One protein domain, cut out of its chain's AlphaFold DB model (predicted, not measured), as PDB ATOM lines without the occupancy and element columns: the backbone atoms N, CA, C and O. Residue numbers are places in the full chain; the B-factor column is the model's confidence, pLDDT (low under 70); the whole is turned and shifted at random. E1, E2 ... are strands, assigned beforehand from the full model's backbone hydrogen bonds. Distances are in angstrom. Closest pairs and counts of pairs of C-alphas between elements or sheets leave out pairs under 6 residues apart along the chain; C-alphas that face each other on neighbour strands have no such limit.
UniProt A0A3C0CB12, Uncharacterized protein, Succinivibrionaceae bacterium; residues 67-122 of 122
ATOM      1  N   ASN A  67     161.088 162.204 230.586       91.62
ATOM      2  CA  ASN A  67     161.347 162.278 229.156       91.62
ATOM      3  C   ASN A  67     160.356 163.286 228.576       91.62
ATOM      4  O   ASN A  67     159.163 163.008 228.540       91.62
ATOM      5  N   VAL A  68     160.845 164.447 228.144       93.00
ATOM      6  CA  VAL A  68     159.997 165.517 227.588       93.00
ATOM      7  C   VAL A  68     159.876 165.451 226.065       93.00
ATOM      8  O   VAL A  68     159.369 166.388 225.450       93.00
ATOM      9  N   SER A  69     160.354 164.366 225.448       90.25
ATOM     10  CA  SER A  69     160.136 164.115 224.025       90.25
ATOM     11  C   SER A  69     158.644 163.988 223.704       90.25
ATOM     12  O   SER A  69     157.858 163.473 224.498       90.25
ATOM     13  N   ALA A  70     158.256 164.448 222.513       88.69
ATOM     14  CA  ALA A  70     156.911 164.254 221.974       88.69
ATOM     15  C   ALA A  70     156.711 162.859 221.349       88.69
ATOM     16  O   ALA A  70     155.584 162.503 220.996       88.69
ATOM     17  N   TRP A  71     157.792 162.094 221.181       87.06
ATOM     18  CA  TRP A  71     157.795 160.786 220.530       87.06
ATOM     19  C   TRP A  71     157.820 159.642 221.542       87.06
ATOM     20  O   TRP A  71     157.871 159.858 222.755       87.06
ATOM     21  N   HIS A  72     157.740 158.407 221.042       84.31
ATOM     22  CA  HIS A  72     157.727 157.234 221.905       84.31
ATOM     23  C   HIS A  72     159.013 157.179 222.754       84.31
ATOM     24  O   HIS A  72     160.095 157.438 222.223       84.31
ATOM     25  N   PRO A  73     158.948 156.800 224.047       84.06
ATOM     26  CA  PRO A  73     160.121 156.771 224.922       84.06
ATOM     27  C   PRO A  73     161.221 155.786 224.528       84.06
ATOM     28  O   PRO A  73     162.256 155.806 225.183       84.06
ATOM     29  N   SER A  74     160.984 154.921 223.539       84.94
ATOM     30  CA  SER A  74     161.985 154.033 222.927       84.94
ATOM     31  C   SER A  74     162.688 154.662 221.718       84.94
ATOM     32  O   SER A  74     163.744 154.173 221.328       84.94
ATOM     33  N   ASP A  75     162.094 155.703 221.126       85.69
ATOM     34  CA  ASP A  75     162.572 156.343 219.898       85.69
ATOM     35  C   ASP A  75     163.437 157.567 220.229       85.69
ATOM     36  O   ASP A  75     164.596 157.619 219.808       85.69
ATOM     37  N   ASP A  76     162.896 158.481 221.054       91.44
ATOM     38  CA  ASP A  76     163.529 159.760 221.411       91.44
ATOM     39  C   ASP A  76     163.457 160.062 222.910       91.44
ATOM     40  O   ASP A  76     162.464 159.805 223.604       91.44
ATOM     41  N   PHE A  77     164.556 160.603 223.428       92.81
ATOM     42  CA  PHE A  77     164.739 160.876 224.843       92.81
ATOM     43  C   PHE A  77     165.301 162.273 225.030       92.81
ATOM     44  O   PHE A  77     166.431 162.543 224.639       92.81
ATOM     45  N   ILE A  78     164.541 163.130 225.713       94.31
ATOM     46  CA  ILE A  78     164.988 164.460 226.125       94.31
ATOM     47  C   ILE A  78     164.871 164.548 227.643       94.31
ATOM     48  O   ILE A  78     163.777 164.486 228.201       94.31
ATOM     49  N   CYS A  79     165.999 164.690 228.338       93.81
ATOM     50  CA  CYS A  79     165.992 164.785 229.796       93.81
ATOM     51  C   CYS A  79     165.530 166.171 230.267       93.81
ATOM     52  O   CYS A  79     166.226 167.160 230.026       93.81
ATOM     53  N   SER A  80     164.461 166.227 231.068       93.00
ATOM     54  CA  SER A  80     163.944 167.485 231.639       93.00
ATOM     55  C   SER A  80     164.938 168.265 232.514       93.00
ATOM     56  O   SER A  80     164.783 169.469 232.699       93.00
ATOM     57  N   HIS A  81     165.968 167.607 233.063       93.12
ATOM     58  CA  HIS A  81     166.935 168.249 233.961       93.12
ATOM     59  C   HIS A  81     168.221 168.713 233.280       93.12
ATOM     60  O   HIS A  81     168.674 169.824 233.533       93.12
ATOM     61  N   CYS A  82     168.856 167.849 232.483       93.94
ATOM     62  CA  CYS A  82     170.155 168.166 231.876       93.94
ATOM     63  C   CYS A  82     170.071 168.518 230.390       93.94
ATOM     64  O   CYS A  82     171.081 168.923 229.824       93.94
ATOM     65  N   GLY A  83     168.900 168.354 229.767       93.31
ATOM     66  CA  GLY A  83     168.671 168.702 228.367       93.31
ATOM     67  C   GLY A  83     169.392 167.813 227.357       93.31
ATOM     68  O   GLY A  83     169.431 168.178 226.190       93.31
ATOM     69  N   ILE A  84     169.980 166.679 227.771       94.94
ATOM     70  CA  ILE A  84     170.525 165.732 226.793       94.94
ATOM     71  C   ILE A  84     169.385 165.182 225.938       94.94
ATOM     72  O   ILE A  84     168.354 164.773 226.477       94.94
ATOM     73  N   GLU A  85     169.630 165.164 224.636       94.81
ATOM     74  CA  GLU A  85     168.785 164.575 223.611       94.81
ATOM     75  C   GLU A  85     169.502 163.347 223.048       94.81
ATOM     76  O   GLU A  85     170.694 163.399 222.727       94.81
ATOM     77  N   LEU A  86     168.799 162.222 223.021       92.31
ATOM     78  CA  LEU A  86     169.248 160.963 222.439       92.31
ATOM     79  C   LEU A  86     168.151 160.463 221.508       92.31
ATOM     80  O   LEU A  86     166.975 160.678 221.794       92.31
ATOM     81  N   GLU A  87     168.556 159.771 220.446       91.19
ATOM     82  CA  GLU A  87     167.678 159.209 219.416       91.19
ATOM     83  C   GLU A  87     168.240 157.858 218.942       91.19
ATOM     84  O   GLU A  87     169.460 157.640 218.952       91.19
ATOM     85  N   GLY A  88     167.359 156.945 218.520       84.12
ATOM     86  CA  GLY A  88     167.736 155.756 217.742       84.12
ATOM     87  C   GLY A  88     168.514 154.672 218.499       84.12
ATOM     88  O   GLY A  88     169.354 153.983 217.910       84.12
ATOM     89  N   TRP A  89     168.270 154.507 219.799       89.69
ATOM     90  CA  TRP A  89     168.866 153.416 220.573       89.69
ATOM     91  C   TRP A  89     167.970 152.173 220.584       89.69
ATOM     92  O   TRP A  89     166.778 152.214 220.313       89.69
ATOM     93  N   GLN A  90     168.568 151.031 220.907       84.94
ATOM     94  CA  GLN A  90     167.875 149.747 220.954       84.94
ATOM     95  C   GLN A  90     168.587 148.793 221.907       84.94
ATOM     96  O   GLN A  90     169.804 148.884 222.111       84.94
ATOM     97  N   LYS A  91     167.842 147.845 222.473       86.62
ATOM     98  CA  LYS A  91     168.413 146.760 223.267       86.62
ATOM     99  C   LYS A  91     168.771 145.605 222.341       86.62
ATOM    100  O   LYS A  91     167.910 145.035 221.675       86.62
ATOM    101  N   VAL A  92     170.051 145.247 222.329       86.88
ATOM    102  CA  VAL A  92     170.557 144.099 221.571       86.88
ATOM    103  C   VAL A  92     170.545 142.866 222.467       86.88
ATOM    104  O   VAL A  92     171.160 142.866 223.536       86.88
ATOM    105  N   ILE A  93     169.855 141.816 222.031       83.25
ATOM    106  CA  ILE A  93     169.844 140.504 222.680       83.25
ATOM    107  C   ILE A  93     170.532 139.525 221.739       83.25
ATOM    108  O   ILE A  93     169.969 139.128 220.722       83.25
ATOM    109  N   GLY A  94     171.758 139.143 222.077       77.38
ATOM    110  CA  GLY A  94     172.511 138.121 221.358       77.38
ATOM    111  C   GLY A  94     172.882 136.968 222.281       77.38
ATOM    112  O   GLY A  94     173.119 137.173 223.473       77.38
ATOM    113  N   ASP A  95     172.955 135.762 221.722       70.25
ATOM    114  CA  ASP A  95     173.707 134.670 222.335       70.25
ATOM    115  C   ASP A  95     175.179 134.840 221.940       70.25
ATOM    116  O   ASP A  95     175.494 134.926 220.757       70.25
ATOM    117  N   VAL A  96     176.089 134.880 222.916       61.16
ATOM    118  CA  VAL A  96     177.538 135.068 222.693       61.16
ATOM    119  C   VAL A  96     178.120 133.962 221.790       61.16
ATOM    120  O   VAL A  96     179.207 134.116 221.237       61.16
ATOM    121  N   ALA A  97     177.395 132.849 221.627       69.12
ATOM    122  CA  ALA A  97     177.768 131.710 220.797       69.12
ATOM    123  C   ALA A  97     177.186 131.713 219.365       69.12
ATOM    124  O   ALA A  97     177.530 130.819 218.589       69.12
ATOM    125  N   SER A  98     176.322 132.665 218.989       68.75
ATOM    126  CA  SER A  98     175.715 132.713 217.649       68.75
ATOM    127  C   SER A  98     175.695 134.127 217.067       68.75
ATOM    128  O   SER A  98     175.448 135.088 217.785       68.75
ATOM    129  N   ASP A  99     175.838 134.253 215.746       69.19
ATOM    130  CA  ASP A  99     175.681 135.534 215.034       69.19
ATOM    131  C   ASP A  99     174.216 136.032 214.984       69.19
ATOM    132  O   ASP A  99     173.917 137.051 214.360       69.19
ATOM    133  N   ALA A 100     173.273 135.327 215.619       69.00
ATOM    134  CA  ALA A 100     171.883 135.755 215.696       69.00
ATOM    135  C   ALA A 100     171.703 136.793 216.815       69.00
ATOM    136  O   ALA A 100     171.839 136.487 218.000       69.00
ATOM    137  N   CYS A 101     171.347 138.018 216.426       77.50
ATOM    138  CA  CYS A 101     170.920 139.076 217.337       77.50
ATOM    139  C   CYS A 101     169.431 139.372 217.134       77.50
ATOM    140  O   CYS A 101     168.971 139.533 216.002       77.50
ATOM    141  N   ALA A 102     168.697 139.473 218.238       80.38
ATOM    142  CA  ALA A 102     167.371 140.068 218.293       80.38
ATOM    143  C   ALA A 102     167.478 141.516 218.793       80.38
ATOM    144  O   ALA A 102     168.359 141.851 219.591       80.38
ATOM    145  N   PHE A 103     166.564 142.362 218.327       82.69
ATOM    146  CA  PHE A 103     166.451 143.755 218.744       82.69
ATOM    147  C   PHE A 103     165.119 143.952 219.460       82.69
ATOM    148  O   PHE A 103     164.082 143.494 218.980       82.69
ATOM    149  N   GLU A 104     165.165 144.618 220.607       86.00
ATOM    150  CA  GLU A 104     163.992 145.001 221.386       86.00
ATOM    151  C   GLU A 104     163.999 146.509 221.637       86.00
ATOM    152  O   GLU A 104     165.057 147.132 221.792       86.00
ATOM    153  N   GLU A 105     162.797 147.072 221.733       87.19
ATOM    154  CA  GLU A 105     162.592 148.417 222.254       87.19
ATOM    155  C   GLU A 105     163.156 148.552 223.674       87.19
ATOM    156  O   GLU A 105     163.170 147.607 224.472       87.19
ATOM    157  N   PHE A 106     163.641 149.749 223.994       86.94
ATOM    158  CA  PHE A 106     164.257 150.021 225.280       86.94
ATOM    159  C   PHE A 106     163.921 151.424 225.749       86.94
ATOM    160  O   PHE A 106     164.230 152.382 225.060       86.94
ATOM    161  N   SER A 107     163.408 151.546 226.967       88.75
ATOM    162  CA  SER A 107     163.206 152.840 227.619       88.75
ATOM    163  C   SER A 107     164.196 153.001 228.766       88.75
ATOM    164  O   SER A 107     164.427 152.078 229.560       88.75
ATOM    165  N   PHE A 108     164.793 154.186 228.882       89.88
ATOM    166  CA  PHE A 108     165.727 154.482 229.961       89.88
ATOM    167  C   PHE A 108     165.018 154.488 231.321       89.88
ATOM    168  O   PHE A 108     163.978 155.110 231.496       89.88
ATOM    169  N   LYS A 109     165.618 153.838 232.325       90.31
ATOM    170  CA  LYS A 109     165.178 153.935 233.736       90.31
ATOM    171  C   LYS A 109     165.823 155.107 234.479       90.31
ATOM    172  O   LYS A 109     165.328 155.554 235.512       90.31
ATOM    173  N   TYR A 110     166.947 155.584 233.954       92.44
ATOM    174  CA  TYR A 110     167.734 156.695 234.473       92.44
ATOM    175  C   TYR A 110     168.245 157.509 233.294       92.44
ATOM    176  O   TYR A 110     168.574 156.930 232.259       92.44
ATOM    177  N   CYS A 111     168.382 158.823 233.461       92.44
ATOM    178  CA  CYS A 111     169.075 159.626 232.464       92.44
ATOM    179  C   CYS A 111     170.533 159.143 232.344       92.44
ATOM    180  O   CYS A 111     171.263 159.196 233.339       92.44
ATOM    181  N   PRO A 112     170.994 158.723 231.154       92.25
ATOM    182  CA  PRO A 112     172.351 158.205 230.972       92.25
ATOM    183  C   PRO A 112     173.439 159.273 231.160       92.25
ATOM    184  O   PRO A 112     174.598 158.926 231.359       92.25
ATOM    185  N   ASN A 113     173.075 160.561 231.129       94.50
ATOM    186  CA  ASN A 113     174.002 161.675 231.335       94.50
ATOM    187  C   ASN A 113     174.052 162.155 232.794       94.50
ATOM    188  O   ASN A 113     175.124 162.237 233.381       94.50
ATOM    189  N   CYS A 114     172.902 162.480 233.400       92.38
ATOM    190  CA  CYS A 114     172.861 163.069 234.747       92.38
ATOM    191  C   CYS A 114     172.538 162.070 235.869       92.38
ATOM    192  O   CYS A 114     172.555 162.447 237.040       92.38
ATOM    193  N   GLY A 115     172.219 160.816 235.536       90.56
ATOM    194  CA  GLY A 115     171.983 159.735 236.499       90.56
ATOM    195  C   GLY A 115     170.685 159.837 237.306       90.56
ATOM    196  O   GLY A 115     170.409 158.955 238.120       90.56
ATOM    197  N   LYS A 116     169.871 160.880 237.104       90.94
ATOM    198  CA  LYS A 116     168.573 161.017 237.781       90.94
ATOM    199  C   LYS A 116     167.585 159.949 237.309       90.94
ATOM    200  O   LYS A 116     167.631 159.513 236.157       90.94
ATOM    201  N   ARG A 117     166.697 159.528 238.213       91.06
ATOM    202  CA  ARG A 117     165.709 158.460 237.983       91.06
ATOM    203  C   ARG A 117     164.548 158.963 237.123       91.06
ATOM    204  O   ARG A 117     164.052 160.052 237.380       91.06
ATOM    205  N   MET A 118     164.071 158.157 236.178       89.50
ATOM    206  CA  MET A 118     162.881 158.487 235.383       89.50
ATOM    207  C   MET A 118     161.592 158.336 236.208       89.50
ATOM    208  O   MET A 118     161.463 157.358 236.948       89.50
ATOM    209  N   VAL A 119     160.666 159.301 236.119       81.69
ATOM    210  CA  VAL A 119     159.342 159.235 236.781       81.69
ATOM    211  C   VAL A 119     158.367 158.354 235.999       81.69
ATOM    212  O   VAL A 119     157.614 157.610 236.619       81.69
ATOM    213  N   ASP A 120     158.462 158.350 234.668       62.34
ATOM    214  CA  ASP A 120     157.557 157.605 233.792       62.34
ATOM    215  C   ASP A 120     158.280 156.452 233.091       62.34
ATOM    216  O   ASP A 120     159.198 156.651 232.295       62.34
ATOM    217  N   VAL A 121     157.849 155.228 233.390       53.72
ATOM    218  CA  VAL A 121     158.160 154.033 232.599       53.72
ATOM    219  C   VAL A 121     156.825 153.315 232.397       53.72
ATOM    220  O   VAL A 121     156.393 152.573 233.278       53.72
ATOM    221  N   PHE A 122     156.132 153.635 231.302       41.34
ATOM    222  CA  PHE A 122     154.923 152.931 230.867       41.34
ATOM    223  C   PHE A 122     155.295 151.704 230.035       41.34
ATOM    224  O   PHE A 122     156.276 151.804 229.263       41.34
TER     225      PHE A 122
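AT A GLANCE: This is residues 67 to 122 of the 122 residues of an uncharacterized protein of Succinivibrionaceae bacterium (UniProt A0A3C0CB12). With little regular structure, this is a loop-rich body holding one small hairpin, E1 and E2, from which a second hairpin, E3 and E4, reaches away as an arm. The arm's tip, residues 95 to 100, sticks out, and residues 105 to 122 fold back to the body. The 56 printed residues have no named helix and four strands, in the order E1, E2, E3, E4: all strand, with 14 residues in named elements. The whole is loose, radius of gyration of the C-alphas 13.2 A, spanning 40 by 21 by 19 A.

HOW THE PARTS SIT: E1, residues 76 to 78, and E2, residues 85 to 87, form an antiparallel hairpin at 172 degrees, with N 77 and O 86 2.9 A apart. E3, residues 91 to 94, and E4, residues 101 to 104, form another at 153 degrees, with N 102 and O 93 2.8 A apart. E2 and E3 are apart, though their link is tight.

IN THESE COORDINATES: E1 begins at C-alpha 76 (163.529, 159.760, 221.411) and measures 6.8 A, E2 6.9 A, E3 9.8 A. E4, 10.0 A, ends at C-alpha 104 (163.992, 145.001, 221.386).

THE WHOLE: The farthest C-alphas, His 81 and Ala 97, are 40.3 A apart. The printed part has no cut, and no link is long. Model pLDDT is under 70 at residues 96 to 100 and 120 to 122.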